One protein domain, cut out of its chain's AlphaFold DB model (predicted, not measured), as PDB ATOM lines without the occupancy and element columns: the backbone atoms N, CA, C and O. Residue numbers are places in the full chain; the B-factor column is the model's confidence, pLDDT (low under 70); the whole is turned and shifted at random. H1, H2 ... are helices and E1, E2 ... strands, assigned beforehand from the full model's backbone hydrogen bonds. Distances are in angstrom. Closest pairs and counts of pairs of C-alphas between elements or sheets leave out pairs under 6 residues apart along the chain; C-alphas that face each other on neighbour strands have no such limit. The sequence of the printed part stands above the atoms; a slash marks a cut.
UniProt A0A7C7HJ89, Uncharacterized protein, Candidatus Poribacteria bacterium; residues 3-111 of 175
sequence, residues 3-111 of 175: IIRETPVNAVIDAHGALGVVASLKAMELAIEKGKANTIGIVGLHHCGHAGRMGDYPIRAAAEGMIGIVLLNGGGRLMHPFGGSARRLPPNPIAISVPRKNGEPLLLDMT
ATOM      1  N   ILE A   3      13.206   4.409  38.704       98.50
ATOM      2  CA  ILE A   3      13.890   3.450  39.573       98.50
ATOM      3  C   ILE A   3      14.366   2.296  38.690       98.50
ATOM      4  O   ILE A   3      13.556   1.516  38.201       98.50
ATOM      5  N   ILE A   4      15.678   2.191  38.492       98.44
ATOM      6  CA  ILE A   4      16.287   1.172  37.619       98.44
ATOM      7  C   ILE A   4      16.689  -0.099  38.378       98.44
ATOM      8  O   ILE A   4      16.981  -1.134  37.780       98.44
ATOM      9  N   ARG A   5      16.731  -0.033  39.712       98.12
ATOM     10  CA  ARG A   5      16.973  -1.177  40.597       98.12
ATOM     11  C   ARG A   5      16.324  -0.928  41.945       98.12
ATOM     12  O   ARG A   5      16.441   0.175  42.474       98.12
ATOM     13  N   GLU A   6      15.719  -1.957  42.525       98.50
ATOM     14  CA  GLU A   6      15.044  -1.840  43.814       98.50
ATOM     15  C   GLU A   6      15.092  -3.132  44.635       98.50
ATOM     16  O   GLU A   6      15.019  -4.242  44.111       98.50
ATOM     17  N   THR A   7      15.209  -2.961  45.946       98.50
ATOM     18  CA  THR A   7      15.019  -3.972  46.989       98.50
ATOM     19  C   THR A   7      14.241  -3.328  48.152       98.50
ATOM     20  O   THR A   7      14.019  -2.108  48.144       98.50
ATOM     21  N   PRO A   8      13.854  -4.086  49.197       98.31
ATOM     22  CA  PRO A   8      13.202  -3.497  50.367       98.31
ATOM     23  C   PRO A   8      14.017  -2.375  51.038       98.31
ATOM     24  O   PRO A   8      13.441  -1.387  51.482       98.31
ATOM     25  N   VAL A   9      15.352  -2.479  51.049       98.38
ATOM     26  CA  VAL A   9      16.250  -1.543  51.760       98.38
ATOM     27  C   VAL A   9      17.024  -0.590  50.851       98.38
ATOM     28  O   VAL A   9      17.608   0.374  51.338       98.38
ATOM     29  N   ASN A  10      17.078  -0.827  49.537       98.19
ATOM     30  CA  ASN A  10      17.801   0.060  48.625       98.19
ATOM     31  C   ASN A  10      17.118   0.269  47.274       98.19
ATOM     32  O   ASN A  10      16.313  -0.551  46.841       98.19
ATOM     33  N   ALA A  11      17.457   1.373  46.611       98.69
ATOM     34  CA  ALA A  11      17.071   1.653  45.235       98.69
ATOM     35  C   ALA A  11      18.162   2.428  44.484       98.69
ATOM     36  O   ALA A  11      19.024   3.060  45.095       98.69
ATOM     37  N   VAL A  12      18.108   2.399  43.154       98.75
ATOM     38  CA  VAL A  12      18.908   3.259  42.274       98.75
ATOM     39  C   VAL A  12      17.969   4.017  41.344       98.75
ATOM     40  O   VAL A  12      17.123   3.404  40.694       98.75
ATOM     41  N   ILE A  13      18.127   5.339  41.289       98.69
ATOM     42  CA  ILE A  13      17.325   6.254  40.478       98.69
ATOM     43  C   ILE A  13      18.191   6.840  39.359       98.69
ATOM     44  O   ILE A  13      19.189   7.513  39.640       98.69
ATOM     45  N   ASP A  14      17.756   6.668  38.108       98.56
ATOM     46  CA  ASP A  14      18.200   7.514  36.997       98.56
ATOM     47  C   ASP A  14      17.313   8.768  36.952       98.56
ATOM     48  O   ASP A  14      16.081   8.703  36.814       98.56
ATOM     49  N   ALA A  15      17.928   9.938  37.120       98.19
ATOM     50  CA  ALA A  15      17.204  11.195  37.148       98.19
ATOM     51  C   ALA A  15      16.857  11.749  35.756       98.19
ATOM     52  O   ALA A  15      16.022  12.655  35.679       98.19
ATOM     53  N   HIS A  16      17.431  11.207  34.677       97.50
ATOM     54  CA  HIS A  16      17.193  11.625  33.288       97.50
ATOM     55  C   HIS A  16      17.394  13.136  33.066       97.50
ATOM     56  O   HIS A  16      16.592  13.804  32.417       97.50
ATOM     57  N   GLY A  17      18.438  13.709  33.670       96.25
ATOM     58  CA  GLY A  17      18.767  15.135  33.570       96.25
ATOM     59  C   GLY A  17      17.884  16.063  34.412       96.25
ATOM     60  O   GLY A  17      17.965  17.281  34.258       96.25
ATOM     61  N   ALA A  18      17.044  15.527  35.306       97.12
ATOM     62  CA  ALA A  18      16.197  16.339  36.175       97.12
ATOM     63  C   ALA A  18      17.007  17.296  37.070       97.12
ATOM     64  O   ALA A  18      18.174  17.057  37.400       97.12
ATOM     65  N   LEU A  19      16.347  18.371  37.515       97.25
ATOM     66  CA  LEU A  19      16.911  19.314  38.480       97.25
ATOM     67  C   LEU A  19      17.400  18.566  39.725       97.25
ATOM     68  O   LEU A  19      16.622  17.856  40.365       97.25
ATOM     69  N   GLY A  20      18.672  18.764  40.083       96.50
ATOM     70  CA  GLY A  20      19.313  18.027  41.173       96.50
ATOM     71  C   GLY A  20      18.570  18.175  42.493       96.50
ATOM     72  O   GLY A  20      18.329  17.185  43.162       96.50
ATOM     73  N   VAL A  21      18.096  19.383  42.816       97.44
ATOM     74  CA  VAL A  21      17.333  19.631  44.052       97.44
ATOM     75  C   VAL A  21      16.062  18.779  44.133       97.44
ATOM     76  O   VAL A  21      15.762  18.201  45.175       97.44
ATOM     77  N   VAL A  22      15.336  18.652  43.020       97.81
ATOM     78  CA  VAL A  22      14.112  17.841  42.955       97.81
ATOM     79  C   VAL A  22      14.453  16.356  43.051       97.81
ATOM     80  O   VAL A  22      13.797  15.614  43.778       97.81
ATOM     81  N   ALA A  23      15.481  15.920  42.327       98.12
ATOM     82  CA  ALA A  23      15.881  14.522  42.284       98.12
ATOM     83  C   ALA A  23      16.446  14.034  43.630       98.12
ATOM     84  O   ALA A  23      16.049  12.977  44.118       98.12
ATOM     85  N   SER A  24      17.304  14.831  44.271       98.12
ATOM     86  CA  SER A  24      17.875  14.550  45.592       98.12
ATOM     87  C   SER A  24      16.821  14.551  46.692       98.12
ATOM     88  O   SER A  24      16.883  13.705  47.584       98.12
ATOM     89  N   LEU A  25      15.822  15.436  46.609       98.06
ATOM     90  CA  LEU A  25      14.693  15.419  47.534       98.06
ATOM     91  C   LEU A  25      13.930  14.092  47.453       98.06
ATOM     92  O   LEU A  25      13.781  13.419  48.469       98.06
ATOM     93  N   LYS A  26      13.532  13.675  46.244       98.31
ATOM     94  CA  LYS A  26      12.814  12.405  46.055       98.31
ATOM     95  C   LYS A  26      13.644  11.190  46.462       98.31
ATOM     96  O   LYS A  26      13.107  10.239  47.019       98.31
ATOM     97  N   ALA A  27      14.952  11.216  46.204       98.56
ATOM     98  CA  ALA A  27      15.850  10.148  46.627       98.56
ATOM     99  C   ALA A  27      15.906  10.023  48.160       98.56
ATOM    100  O   ALA A  27      15.845   8.913  48.685       98.56
ATOM    101  N   MET A  28      15.976  11.147  48.879       98.69
ATOM    102  CA  MET A  28      15.957  11.152  50.343       98.69
ATOM    103  C   MET A  28      14.602  10.700  50.903       98.69
ATOM    104  O   MET A  28      14.572   9.913  51.842       98.69
ATOM    105  N   GLU A  29      13.487  11.138  50.315       98.62
ATOM    106  CA  GLU A  29      12.141  10.688  50.707       98.62
ATOM    107  C   GLU A  29      11.992   9.165  50.571       98.62
ATOM    108  O   GLU A  29      11.550   8.507  51.513       98.62
ATOM    109  N   LEU A  30      12.459   8.588  49.459       98.75
ATOM    110  CA  LEU A  30      12.458   7.136  49.258       98.75
ATOM    111  C   LEU A  30      13.386   6.408  50.249       98.75
ATOM    112  O   LEU A  30      13.048   5.332  50.742       98.75
ATOM    113  N   ALA A  31      14.552   6.981  50.567       98.81
ATOM    114  CA  ALA A  31      15.453   6.418  51.575       98.81
ATOM    115  C   ALA A  31      14.801   6.406  52.969       98.81
ATOM    116  O   ALA A  31      14.885   5.407  53.682       98.81
ATOM    117  N   ILE A  32      14.102   7.480  53.336       98.81
ATOM    118  CA  ILE A  32      13.337   7.601  54.585       98.81
ATOM    119  C   ILE A  32      12.221   6.554  54.634       98.81
ATOM    120  O   ILE A  32      12.092   5.855  55.639       98.81
ATOM    121  N   GLU A  33      11.439   6.409  53.562       98.69
ATOM    122  CA  GLU A  33      10.362   5.414  53.470       98.69
ATOM    123  C   GLU A  33      10.894   3.992  53.694       98.69
ATOM    124  O   GLU A  33      10.395   3.255  54.550       98.69
ATOM    125  N   LYS A  34      11.972   3.628  52.991       98.69
ATOM    126  CA  LYS A  34      12.621   2.318  53.143       98.69
ATOM    127  C   LYS A  34      13.199   2.116  54.544       98.69
ATOM    128  O   LYS A  34      13.049   1.030  55.106       98.69
ATOM    129  N   GLY A  35      13.805   3.156  55.123       98.50
ATOM    130  CA  GLY A  35      14.330   3.148  56.490       98.50
ATOM    131  C   GLY A  35      13.249   2.884  57.536       98.50
ATOM    132  O   GLY A  35      13.435   2.023  58.396       98.50
ATOM    133  N   LYS A  36      12.086   3.531  57.406       98.38
ATOM    134  CA  LYS A  36      10.921   3.292  58.275       98.38
ATOM    135  C   LYS A  36      10.412   1.853  58.183       98.38
ATOM    136  O   LYS A  36      10.034   1.281  59.201       98.38
ATOM    137  N   ALA A  37      10.414   1.264  56.988       98.38
ATOM    138  CA  ALA A  37       9.927  -0.096  56.776       98.38
ATOM    139  C   ALA A  37      10.928  -1.195  57.192       98.38
ATOM    140  O   ALA A  37      10.497  -2.286  57.558       98.38
ATOM    141  N   ASN A  38      12.246  -0.943  57.128       94.31
ATOM    142  CA  ASN A  38      13.266  -2.005  57.199       94.31
ATOM    143  C   ASN A  38      14.514  -1.687  58.055       94.31
ATOM    144  O   ASN A  38      15.508  -2.401  57.957       94.31
ATOM    145  N   THR A  39      14.514  -0.651  58.900       96.12
ATOM    146  CA  THR A  39      15.672  -0.134  59.686       96.12
ATOM    147  C   THR A  39      16.669   0.713  58.890       96.12
ATOM    148  O   THR A  39      17.211   1.675  59.431       96.12
ATOM    149  N   ILE A  40      16.922   0.395  57.617       98.31
ATOM    150  CA  ILE A  40      17.839   1.157  56.756       98.31
ATOM    151  C   ILE A  40      17.251   1.363  55.359       98.31
ATOM    152  O   ILE A  40      16.613   0.473  54.799       98.31
ATOM    153  N   GLY A  41      17.491   2.548  54.799       98.62
ATOM    154  CA  GLY A  41      17.165   2.888  53.422       98.62
ATOM    155  C   GLY A  41      18.360   3.535  52.734       98.62
ATOM    156  O   GLY A  41      18.937   4.486  53.258       98.62
ATOM    157  N   ILE A  42      18.750   3.018  51.570       98.69
ATOM    158  CA  ILE A  42      19.885   3.524  50.787       98.69
ATOM    159  C   ILE A  42      19.420   3.793  49.361       98.69
ATOM    160  O   ILE A  42      18.949   2.886  48.679       98.69
ATOM    161  N   VAL A  43      19.584   5.019  48.875       98.75
ATOM    162  CA  VAL A  43      19.199   5.373  47.505       98.75
ATOM    163  C   VAL A  43      20.398   5.928  46.753       98.75
ATOM    164  O   VAL A  43      20.958   6.955  47.127       98.75
ATOM    165  N   GLY A  44      20.787   5.238  45.683       98.50
ATOM    166  CA  GLY A  44      21.707   5.766  44.685       98.50
ATOM    167  C   GLY A  44      20.957   6.676  43.716       98.50
ATOM    168  O   GLY A  44      19.884   6.318  43.240       98.50
ATOM    169  N   LEU A  45      21.519   7.839  43.405       98.44
ATOM    170  CA  LEU A  45      20.951   8.794  42.458       98.44
ATOM    171  C   LEU A  45      22.021   9.184  41.440       98.44
ATOM    172  O   LEU A  45      23.095   9.638  41.833       98.44
ATOM    173  N   HIS A  46      21.735   9.047  40.147       97.69
ATOM    174  CA  HIS A  46      22.647   9.478  39.084       97.69
ATOM    175  C   HIS A  46      21.925  10.229  37.961       97.69
ATOM    176  O   HIS A  46      20.698  10.291  37.918       97.69
ATOM    177  N   HIS A  47      22.711  10.852  37.074       96.44
ATOM    178  CA  HIS A  47      22.233  11.670  35.948       96.44
ATOM    179  C   HIS A  47      21.301  12.827  36.346       96.44
ATOM    180  O   HIS A  47      20.345  13.135  35.639       96.44
ATOM    181  N   CYS A  48      21.570  13.493  37.472       96.19
ATOM    182  CA  CYS A  48      20.843  14.694  37.893       96.19
ATOM    183  C   CYS A  48      21.696  15.964  37.737       96.19
ATOM    184  O   CYS A  48      22.922  15.901  37.626       96.19
ATOM    185  N   GLY A  49      21.038  17.124  37.709       95.56
ATOM    186  CA  GLY A  49      21.701  18.430  37.722       95.56
ATOM    187  C   GLY A  49      22.281  18.811  39.092       95.56
ATOM    188  O   GLY A  49      22.389  17.999  40.005       95.56
ATOM    189  N   HIS A  50      22.628  20.090  39.269       94.94
ATOM    190  CA  HIS A  50      23.171  20.590  40.537       94.94
ATOM    191  C   HIS A  50      22.159  20.443  41.689       94.94
ATOM    192  O   HIS A  50      21.033  20.935  41.607       94.94
ATOM    193  N   ALA A  51      22.580  19.798  42.779       95.12
ATOM    194  CA  ALA A  51      21.725  19.449  43.915       95.12
ATOM    195  C   ALA A  51      21.746  20.477  45.068       95.12
ATOM    196  O   ALA A  51      21.232  20.220  46.146       95.12
ATOM    197  N   GLY A  52      22.305  21.670  44.874       94.38
ATOM    198  CA  GLY A  52      22.184  22.760  45.853       94.38
ATOM    199  C   GLY A  52      22.946  22.497  47.157       94.38
ATOM    200  O   GLY A  52      24.094  22.059  47.121       94.38
ATOM    201  N   ARG A  53      22.326  22.814  48.301       95.31
ATOM    202  CA  ARG A  53      22.901  22.630  49.643       95.31
ATOM    203  C   ARG A  53      22.679  21.193  50.114       95.31
ATOM    204  O   ARG A  53      21.535  20.772  50.249       95.31
ATOM    205  N   MET A  54      23.746  20.449  50.405       96.50
ATOM    206  CA  MET A  54      23.606  19.033  50.771       96.50
ATOM    207  C   MET A  54      22.924  18.832  52.122       96.50
ATOM    208  O   MET A  54      22.203  17.853  52.290       96.50
ATOM    209  N   GLY A  55      23.078  19.767  53.062       97.75
ATOM    210  CA  GLY A  55      22.428  19.702  54.368       97.75
ATOM    211  C   GLY A  55      20.893  19.716  54.342       97.75
ATOM    212  O   GLY A  55      20.282  19.313  55.330       97.75
ATOM    213  N   ASP A  56      20.258  20.103  53.227       97.56
ATOM    214  CA  ASP A  56      18.787  20.131  53.087       97.56
ATOM    215  C   ASP A  56      18.133  18.747  53.077       97.56
ATOM    216  O   ASP A  56      16.933  18.616  53.338       97.56
ATOM    217  N   TYR A  57      18.907  17.716  52.749       98.50
ATOM    218  CA  TYR A  57      18.406  16.359  52.587       98.50
ATOM    219  C   TYR A  57      18.488  15.546  53.889       98.50
ATOM    220  O   TYR A  57      17.437  15.118  54.365       98.50
ATOM    221  N   PRO A  58      19.662  15.343  54.529       98.62
ATOM    222  CA  PRO A  58      19.764  14.449  55.683       98.62
ATOM    223  C   PRO A  58      18.975  14.946  56.899       98.62
ATOM    224  O   PRO A  58      18.527  14.130  57.702       98.62
ATOM    225  N   ILE A  59      18.738  16.259  57.022       98.00
ATOM    226  CA  ILE A  59      17.918  16.822  58.105       98.00
ATOM    227  C   ILE A  59      16.469  16.310  58.075       98.00
ATOM    228  O   ILE A  59      15.827  16.219  59.117       98.00
ATOM    229  N   ARG A  60      15.963  15.902  56.903       98.19
ATOM    230  CA  ARG A  60      14.621  15.316  56.751       98.19
ATOM    231  C   ARG A  60      14.544  13.921  57.359       98.19
ATOM    232  O   ARG A  60      13.552  13.599  57.995       98.19
ATOM    233  N   ALA A  61      15.602  13.121  57.225       98.44
ATOM    234  CA  ALA A  61      15.682  11.833  57.908       98.44
ATOM    235  C   ALA A  61      15.766  12.031  59.430       98.44
ATOM    236  O   ALA A  61      15.081  11.337  60.178       98.44
ATOM    237  N   ALA A  62      16.521  13.035  59.887       98.31
ATOM    238  CA  ALA A  62      16.602  13.369  61.307       98.31
ATOM    239  C   ALA A  62      15.274  13.868  61.894       98.31
ATOM    240  O   ALA A  62      14.950  13.513  63.026       98.31
ATOM    241  N   ALA A  63      14.472  14.610  61.126       96.62
ATOM    242  CA  ALA A  63      13.113  14.986  61.525       96.62
ATOM    243  C   ALA A  63      12.196  13.766  61.748       96.62
ATOM    244  O   ALA A  63      11.247  13.836  62.521       96.62
ATOM    245  N   GLU A  64      12.521  12.634  61.124       97.12
ATOM    246  CA  GLU A  64      11.815  11.355  61.240       97.12
ATOM    247  C   GLU A  64      12.475  10.402  62.254       97.12
ATOM    248  O   GLU A  64      12.210   9.201  62.262       97.12
ATOM    249  N   GLY A  65      13.371  10.917  63.106       97.00
ATOM    250  CA  GLY A  65      14.057  10.130  64.133       97.00
ATOM    251  C   GLY A  65      15.165   9.215  63.601       97.00
ATOM    252  O   GLY A  65      15.606   8.323  64.324       97.00
ATOM    253  N   MET A  66      15.645   9.433  62.372       98.12
ATOM    254  CA  MET A  66      16.680   8.617  61.722       98.12
ATOM    255  C   MET A  66      17.979   9.394  61.494       98.12
ATOM    256  O   MET A  66      17.976  10.602  61.297       98.12
ATOM    257  N   ILE A  67      19.116   8.700  61.452       98.75
ATOM    258  CA  ILE A  67      20.364   9.315  60.980       98.75
ATOM    259  C   ILE A  67      20.283   9.468  59.458       98.75
ATOM    260  O   ILE A  67      20.069   8.490  58.745       98.75
ATOM    261  N   GLY A  68      20.470  10.690  58.961       98.69
ATOM    262  CA  GLY A  68      20.553  10.988  57.533       98.69
ATOM    263  C   GLY A  68      21.999  11.162  57.089       98.69
ATOM    264  O   GLY A  68      22.747  11.905  57.721       98.69
ATOM    265  N   ILE A  69      22.392  10.525  55.986       98.75
ATOM    266  CA  ILE A  69      23.723  10.676  55.385       98.75
ATOM    267  C   ILE A  69      23.559  10.927  53.889       98.75
ATOM    268  O   ILE A  69      22.818  10.218  53.213       98.75
ATOM    269  N   VAL A  70      24.270  11.926  53.375       98.38
ATOM    270  CA  VAL A  70      24.378  12.225  51.947       98.38
ATOM    271  C   VAL A  70      25.843  12.325  51.564       98.38
ATOM    272  O   VAL A  70      26.609  13.080  52.164       98.38
ATOM    273  N   LEU A  71      26.197  11.571  50.529       97.62
ATOM    274  CA  LEU A  71      27.488  11.607  49.858       97.62
ATOM    275  C   LEU A  71      27.226  12.037  48.416       97.62
ATOM    276  O   LEU A  71      26.439  11.394  47.722       97.62
ATOM    277  N   LEU A  72      27.850  13.126  47.973       95.25
ATOM    278  CA  LEU A  72      27.705  13.613  46.605       95.25
ATOM    279  C   LEU A  72      29.037  13.500  45.869       95.25
ATOM    280  O   LEU A  72      30.039  14.037  46.328       95.25
ATOM    281  N   ASN A  73      29.019  12.909  44.677       90.19
ATOM    282  CA  ASN A  73      30.125  12.965  43.726       90.19
ATOM    283  C   ASN A  73      29.757  13.868  42.535       90.19
ATOM    284  O   ASN A  73      29.255  13.424  41.505       90.19
ATOM    285  N   GLY A  74      29.972  15.176  42.653       86.00
ATOM    286  CA  GLY A  74      29.465  16.088  41.630       86.00
ATOM    287  C   GLY A  74      30.008  17.503  41.682       86.00
ATOM    288  O   GLY A  74      30.606  17.940  42.664       86.00
ATOM    289  N   GLY A  75      29.780  18.224  40.584       84.75
ATOM    290  CA  GLY A  75      30.275  19.581  40.364       84.75
ATOM    291  C   GLY A  75      31.498  19.638  39.447       84.75
ATOM    292  O   GLY A  75      31.950  18.636  38.895       84.75
ATOM    293  N   GLY A  76      32.025  20.848  39.257       86.88
ATOM    294  CA  GLY A  76      33.233  21.061  38.464       86.88
ATOM    295  C   GLY A  76      34.460  20.422  39.117       86.88
ATOM    296  O   GLY A  76      34.571  20.382  40.342       86.88
ATOM    297  N   ARG A  77      35.418  19.966  38.302       91.12
ATOM    298  CA  ARG A  77      36.728  19.525  38.799       91.12
ATOM    299  C   ARG A  77      37.506  20.747  39.260       91.12
ATOM    300  O   ARG A  77      37.972  21.528  38.434       91.12
ATOM    301  N   LEU A  78      37.608  20.915  40.571       91.75
ATOM    302  CA  LEU A  78      38.220  22.080  41.215       91.75
ATOM    303  C   LEU A  78      39.368  21.673  42.142       91.75
ATOM    304  O   LEU A  78      40.257  22.482  42.387       91.75
ATOM    305  N   MET A  79      39.360  20.429  42.622       94.50
ATOM    306  CA  MET A  79      40.278  19.918  43.630       94.50
ATOM    307  C   MET A  79      41.417  19.111  43.001       94.50
ATOM    308  O   MET A  79      41.194  18.318  42.075       94.50
ATOM    309  N   HIS A  80      42.635  19.292  43.511       94.31
ATOM    310  CA  HIS A  80      43.759  18.414  43.187       94.31
ATOM    311  C   HIS A  80      43.785  17.190  44.122       94.31
ATOM    312  O   HIS A  80      43.427  17.312  45.293       94.31
ATOM    313  N   PRO A  81      44.221  16.005  43.658       94.38
ATOM    314  CA  PRO A  81      44.579  14.909  44.554       94.38
ATOM    315  C   PRO A  81      45.728  15.348  45.465       94.38
ATOM    316  O   PRO A  81      46.636  16.047  45.007       94.38
ATOM    317  N   PHE A  82      45.728  14.938  46.733       94.56
ATOM    318  CA  PHE A  82      46.850  15.256  47.618       94.56
ATOM    319  C   PHE A  82      48.157  14.676  47.048       94.56
ATOM    320  O   PHE A  82      48.197  13.513  46.654       94.56
ATOM    321  N   GLY A  83      49.207  15.499  46.959       92.12
ATOM    322  CA  GLY A  83      50.470  15.156  46.287       92.12
ATOM    323  C   GLY A  83      50.514  15.438  44.776       92.12
ATOM    324  O   GLY A  83      51.576  15.326  44.174       92.12
ATOM    325  N   GLY A  84      49.400  15.835  44.155       92.69
ATOM    326  CA  GLY A  84      49.358  16.369  42.788       92.69
ATOM    327  C   GLY A  84      48.970  17.849  42.758       92.69
ATOM    328  O   GLY A  84      48.617  18.415  43.785       92.69
ATOM    329  N   SER A  85      48.991  18.468  41.576       90.75
ATOM    330  CA  SER A  85      48.643  19.891  41.389       90.75
ATOM    331  C   SER A  85      47.556  20.143  40.332       90.75
ATOM    332  O   SER A  85      46.979  21.226  40.259       90.75
ATOM    333  N   ALA A  86      47.210  19.133  39.527       90.44
ATOM    334  CA  ALA A  86      46.158  19.239  38.519       90.44
ATOM    335  C   ALA A  86      44.762  19.004  39.117       90.44
ATOM    336  O   ALA A  86      44.559  18.062  39.886       90.44
ATOM    337  N   ARG A  87      43.765  19.785  38.678       91.88
ATOM    338  CA  ARG A  87      42.349  19.556  39.013       91.88
ATOM    339  C   ARG A  87      41.901  18.184  38.500       91.88
ATOM    340  O   ARG A  87      41.868  17.948  37.290       91.88
ATOM    341  N   ARG A  88      41.529  17.280  39.404       92.44
ATOM    342  CA  ARG A  88      41.018  15.939  39.057       92.44
ATOM    343  C   ARG A  88      39.682  15.632  39.706       92.44
ATOM    344  O   ARG A  88      38.872  14.956  39.078       92.44
ATOM    345  N   LEU A  89      39.445  16.156  40.904       93.81
ATOM    346  CA  LEU A  89      38.296  15.789  41.718       93.81
ATOM    347  C   LEU A  89      37.284  16.939  41.821       93.81
ATOM    348  O   LEU A  89      37.675  18.116  41.811       93.81
ATOM    349  N   PRO A  90      35.982  16.626  41.907       94.38
ATOM    350  CA  PRO A  90      34.990  17.582  42.368       94.38
ATOM    351  C   PRO A  90      35.139  17.840  43.883       94.38
ATOM    352  O   PRO A  90      35.887  17.136  44.559       94.38
ATOM    353  N   PRO A  91      34.428  18.833  44.447       92.69
ATOM    354  CA  PRO A  91      34.480  19.140  45.880       92.69
ATOM    355  C   PRO A  91      33.791  18.107  46.789       92.69
ATOM    356  O   PRO A  91      33.869  18.243  48.011       92.69
ATOM    357  N   ASN A  92      33.072  17.152  46.190       94.81
ATOM    358  CA  ASN A  92      32.477  15.953  46.786       94.81
ATOM    359  C   ASN A  92      31.961  16.115  48.227       94.81
ATOM    360  O   ASN A  92      32.513  15.514  49.138       94.81
ATOM    361  N   PRO A  93      30.960  16.974  48.483       95.75
ATOM    362  CA  PRO A  93      30.526  17.252  49.845       95.75
ATOM    363  C   PRO A  93      29.913  16.035  50.548       95.75
ATOM    364  O   PRO A  93      29.283  15.175  49.926       95.75
ATOM    365  N   ILE A  94      30.053  16.036  51.873       97.69
ATOM    366  CA  ILE A  94      29.411  15.101  52.795       97.69
ATOM    367  C   ILE A  94      28.481  15.904  53.698       97.69
ATOM    368  O   ILE A  94      28.896  16.901  54.298       97.69
ATOM    369  N   ALA A  95      27.243  15.434  53.830       98.50
ATOM    370  CA  ALA A  95      26.308  15.950  54.816       98.50
ATOM    371  C   ALA A  95      25.753  14.821  55.686       98.50
ATOM    372  O   ALA A  95      25.327  13.783  55.183       98.50
ATOM    373  N   ILE A  96      25.761  15.019  57.001       98.81
ATOM    374  CA  ILE A  96      25.286  14.048  57.989       98.81
ATOM    375  C   ILE A  96      24.392  14.776  58.980       98.81
ATOM    376  O   ILE A  96      24.797  15.795  59.538       98.81
ATOM    377  N   SER A  97      23.205  14.235  59.243       98.75
ATOM    378  CA  SER A  97      22.324  14.733  60.290       98.75
ATOM    379  C   SER A  97      21.934  13.638  61.271       98.75
ATOM    380  O   SER A  97      21.615  12.519  60.875       98.75
ATOM    381  N   VAL A  98      21.975  13.970  62.560       98.62
ATOM    382  CA  VAL A  98      21.679  13.047  63.660       98.62
ATOM    383  C   VAL A  98      20.574  13.654  64.529       98.62
ATOM    384  O   VAL A  98      20.727  14.795  64.982       98.62
ATOM    385  N   PRO A  99      19.473  12.926  64.784       98.12
ATOM    386  CA  PRO A  99      18.379  13.415  65.614       98.12
ATOM    387  C   PRO A  99      18.816  13.562  67.074       98.12
ATOM    388  O   PRO A  99      19.687  12.841  67.567       98.12
ATOM    389  N   ARG A 100      18.174  14.483  67.796       97.25
ATOM    390  CA  ARG A 100      18.348  14.654  69.243       97.25
ATOM    391  C   ARG A 100      17.005  14.486  69.941       97.25
ATOM    392  O   ARG A 100      15.983  14.911  69.422       97.25
ATOM    393  N   LYS A 101      17.018  13.904  71.147       92.19
ATOM    394  CA  LYS A 101      15.800  13.688  71.950       92.19
ATOM    395  C   LYS A 101      15.046  14.996  72.222       92.19
ATOM    396  O   LYS A 101      13.828  15.014  72.144       92.19
ATOM    397  N   ASN A 102      15.782  16.069  72.530       91.56
ATOM    398  CA  ASN A 102      15.236  17.383  72.862       91.56
ATOM    399  C   ASN A 102      15.994  18.473  72.086       91.56
ATOM    400  O   ASN A 102      17.036  18.946  72.544       91.56
ATOM    401  N   GLY A 103      15.483  18.862  70.918       93.19
ATOM    402  CA  GLY A 103      15.986  19.989  70.128       93.19
ATOM    403  C   GLY A 103      16.324  19.632  68.683       93.19
ATOM    404  O   GLY A 103      16.223  18.480  68.273       93.19
ATOM    405  N   GLU A 104      16.761  20.642  67.930       95.75
ATOM    406  CA  GLU A 104      17.062  20.516  66.498       95.75
ATOM    407  C   GLU A 104      18.095  19.421  66.204       95.75
ATOM    408  O   GLU A 104      19.001  19.224  67.016       95.75
ATOM    409  N   PRO A 105      18.042  18.733  65.057       97.56
ATOM    410  CA  PRO A 105      19.086  17.793  64.666       97.56
ATOM    411  C   PRO A 105      20.491  18.408  64.681       97.56
ATOM    412  O   PRO A 105      20.682  19.589  64.381       97.56
ATOM    413  N   LEU A 106      21.502  17.595  64.986       98.19
ATOM    414  CA  LEU A 106      22.879  17.957  64.651       98.19
ATOM    415  C   LEU A 106      23.046  17.828  63.138       98.19
ATOM    416  O   LEU A 106      22.547  16.866  62.558       98.19
ATOM    417  N   LEU A 107      23.739  18.775  62.508       98.50
ATOM    418  CA  LEU A 107      24.000  18.769  61.071       98.50
ATOM    419  C   LEU A 107      25.464  19.117  60.800       98.50
ATOM    420  O   LEU A 107      25.933  20.199  61.148       98.50
ATOM    421  N   LEU A 108      26.158  18.202  60.135       98.50
ATOM    422  CA  LEU A 108      27.394  18.461  59.416       98.50
ATOM    423  C   LEU A 108      27.038  18.638  57.937       98.50
ATOM    424  O   LEU A 108      26.378  17.774  57.374       98.50
ATOM    425  N   ASP A 109      27.481  19.726  57.312       97.88
ATOM    426  CA  ASP A 109      27.402  19.941  55.861       97.88
ATOM    427  C   ASP A 109      28.701  20.612  55.416       97.88
ATOM    428  O   ASP A 109      28.958  21.774  55.750       97.88
ATOM    429  N   MET A 110      29.564  19.855  54.742       97.00
ATOM    430  CA  MET A 110      30.895  20.325  54.376       97.00
ATOM    431  C   MET A 110      31.334  19.810  53.012       97.00
ATOM    432  O   MET A 110      31.057  18.680  52.618       97.00
ATOM    433  N   THR A 111      32.085  20.647  52.303       95.62
ATOM    434  CA  THR A 111      32.862  20.209  51.144       95.62
ATOM    435  C   THR A 111      34.146  19.516  51.597       95.62
ATOM    436  O   THR A 111      34.655  19.791  52.682       95.62
TER     437      THR A 111
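AT A GLANCE: This is residues 3 to 111 of the 175 residues of an uncharacterized protein of Candidatus Poribacteria bacterium (UniProt A0A7C7HJ89). What is the main picture? Two small three-stranded sheets, E1 E2 E3 and E4 E5 E6, stand side by side with a gap between E3 and E4; H1 covers one face of the first, and short H2 packs on the second and meets H1. Residues 77 to 89, in the long link from E4 to E5, stick out as an arm. What is the make-up? The 109 printed residues run E1 E2 H1 E3 H2 E4 E5 E6, with sheets E1 E2 E3, mixed, and E4 E5 E6, antiparallel; the class is mixed, with 53 residues, under half, in named elements. The whole is compact, radius of gyration of the C-alphas 15.0 A, spanning 45 by 35 by 23 A.

HOW THE PARTS SIT: How is the first sheet joined? E1, residues 3 to 6, and E2, residues 10 to 14, are an antiparallel hairpin, with N 4 and O 12 within hydrogen-bond range at 2.9 A. E2 and E3, residues 42 to 46, are parallel, with N 11 and O 42 at 3.0 A. With H1, residues 20 to 38, between them, they form a strand-helix-strand unit, two parallel neighbours linked through a helix, its crossover right-handed. Where is H1? H1 is on one face of this sheet, making two layers, at a height of 8.2 A, over E2 and E3. It runs along the strands, at 15 degrees to E3 on the local plane; the closest C-alphas of H1 and E3, Ala 31 and Ile 42, are 5.4 A apart. How is the second sheet built? E4, residues 68 to 71, E5, residues 94 to 98, and E6, residues 106 to 110, form a meander of successive antiparallel hairpins, with N 70 and O 95 at 2.8 A and N 96 and O 108 at 2.8 A. H2, residues 58 to 63, is on this sheet at a height of 5.9 A, only just over E4 and E5, with 3 C-alphas on each; Pro 58 and Gly 68 have the closest C-alphas of H2 and E4, 4.0 A apart. Do the halves meet? H1 touches H2 with residues 28 to 32 alone, at a steep tilt of 47 degrees, the same way; the closest C-alphas, Ile 32 and Ala 61, are 5.9 A apart. E3 and E4 are apart. In H1 and H2 every O i to N i+4 pair is within hydrogen-bond range.

IN THESE COORDINATES: Where do the first elements lie? E1 begins at C-alpha 3, (13.890, 3.450, 39.573), and measures 6.9 A; E2 measures 13.8 A, H1 26.4 A and E3 13.4 A. And the later ones? H2 measures 8.9 A, E4 10.4 A, E5 13.5 A and E6 13.2 A, ending at C-alpha 110, (30.895, 20.325, 54.376).

THE WHOLE: How far does it reach? The two C-alphas farthest apart, Ala 86 and Asn 102, are 46.2 A apart. Are there cuts, long links or weak places? The printed part has no cut; the links E3 to H2, 11 residues, and E4 to E5, 22 residues, are long. No printed residue is under pLDDT 70, and the mean of the printed part is 96.5.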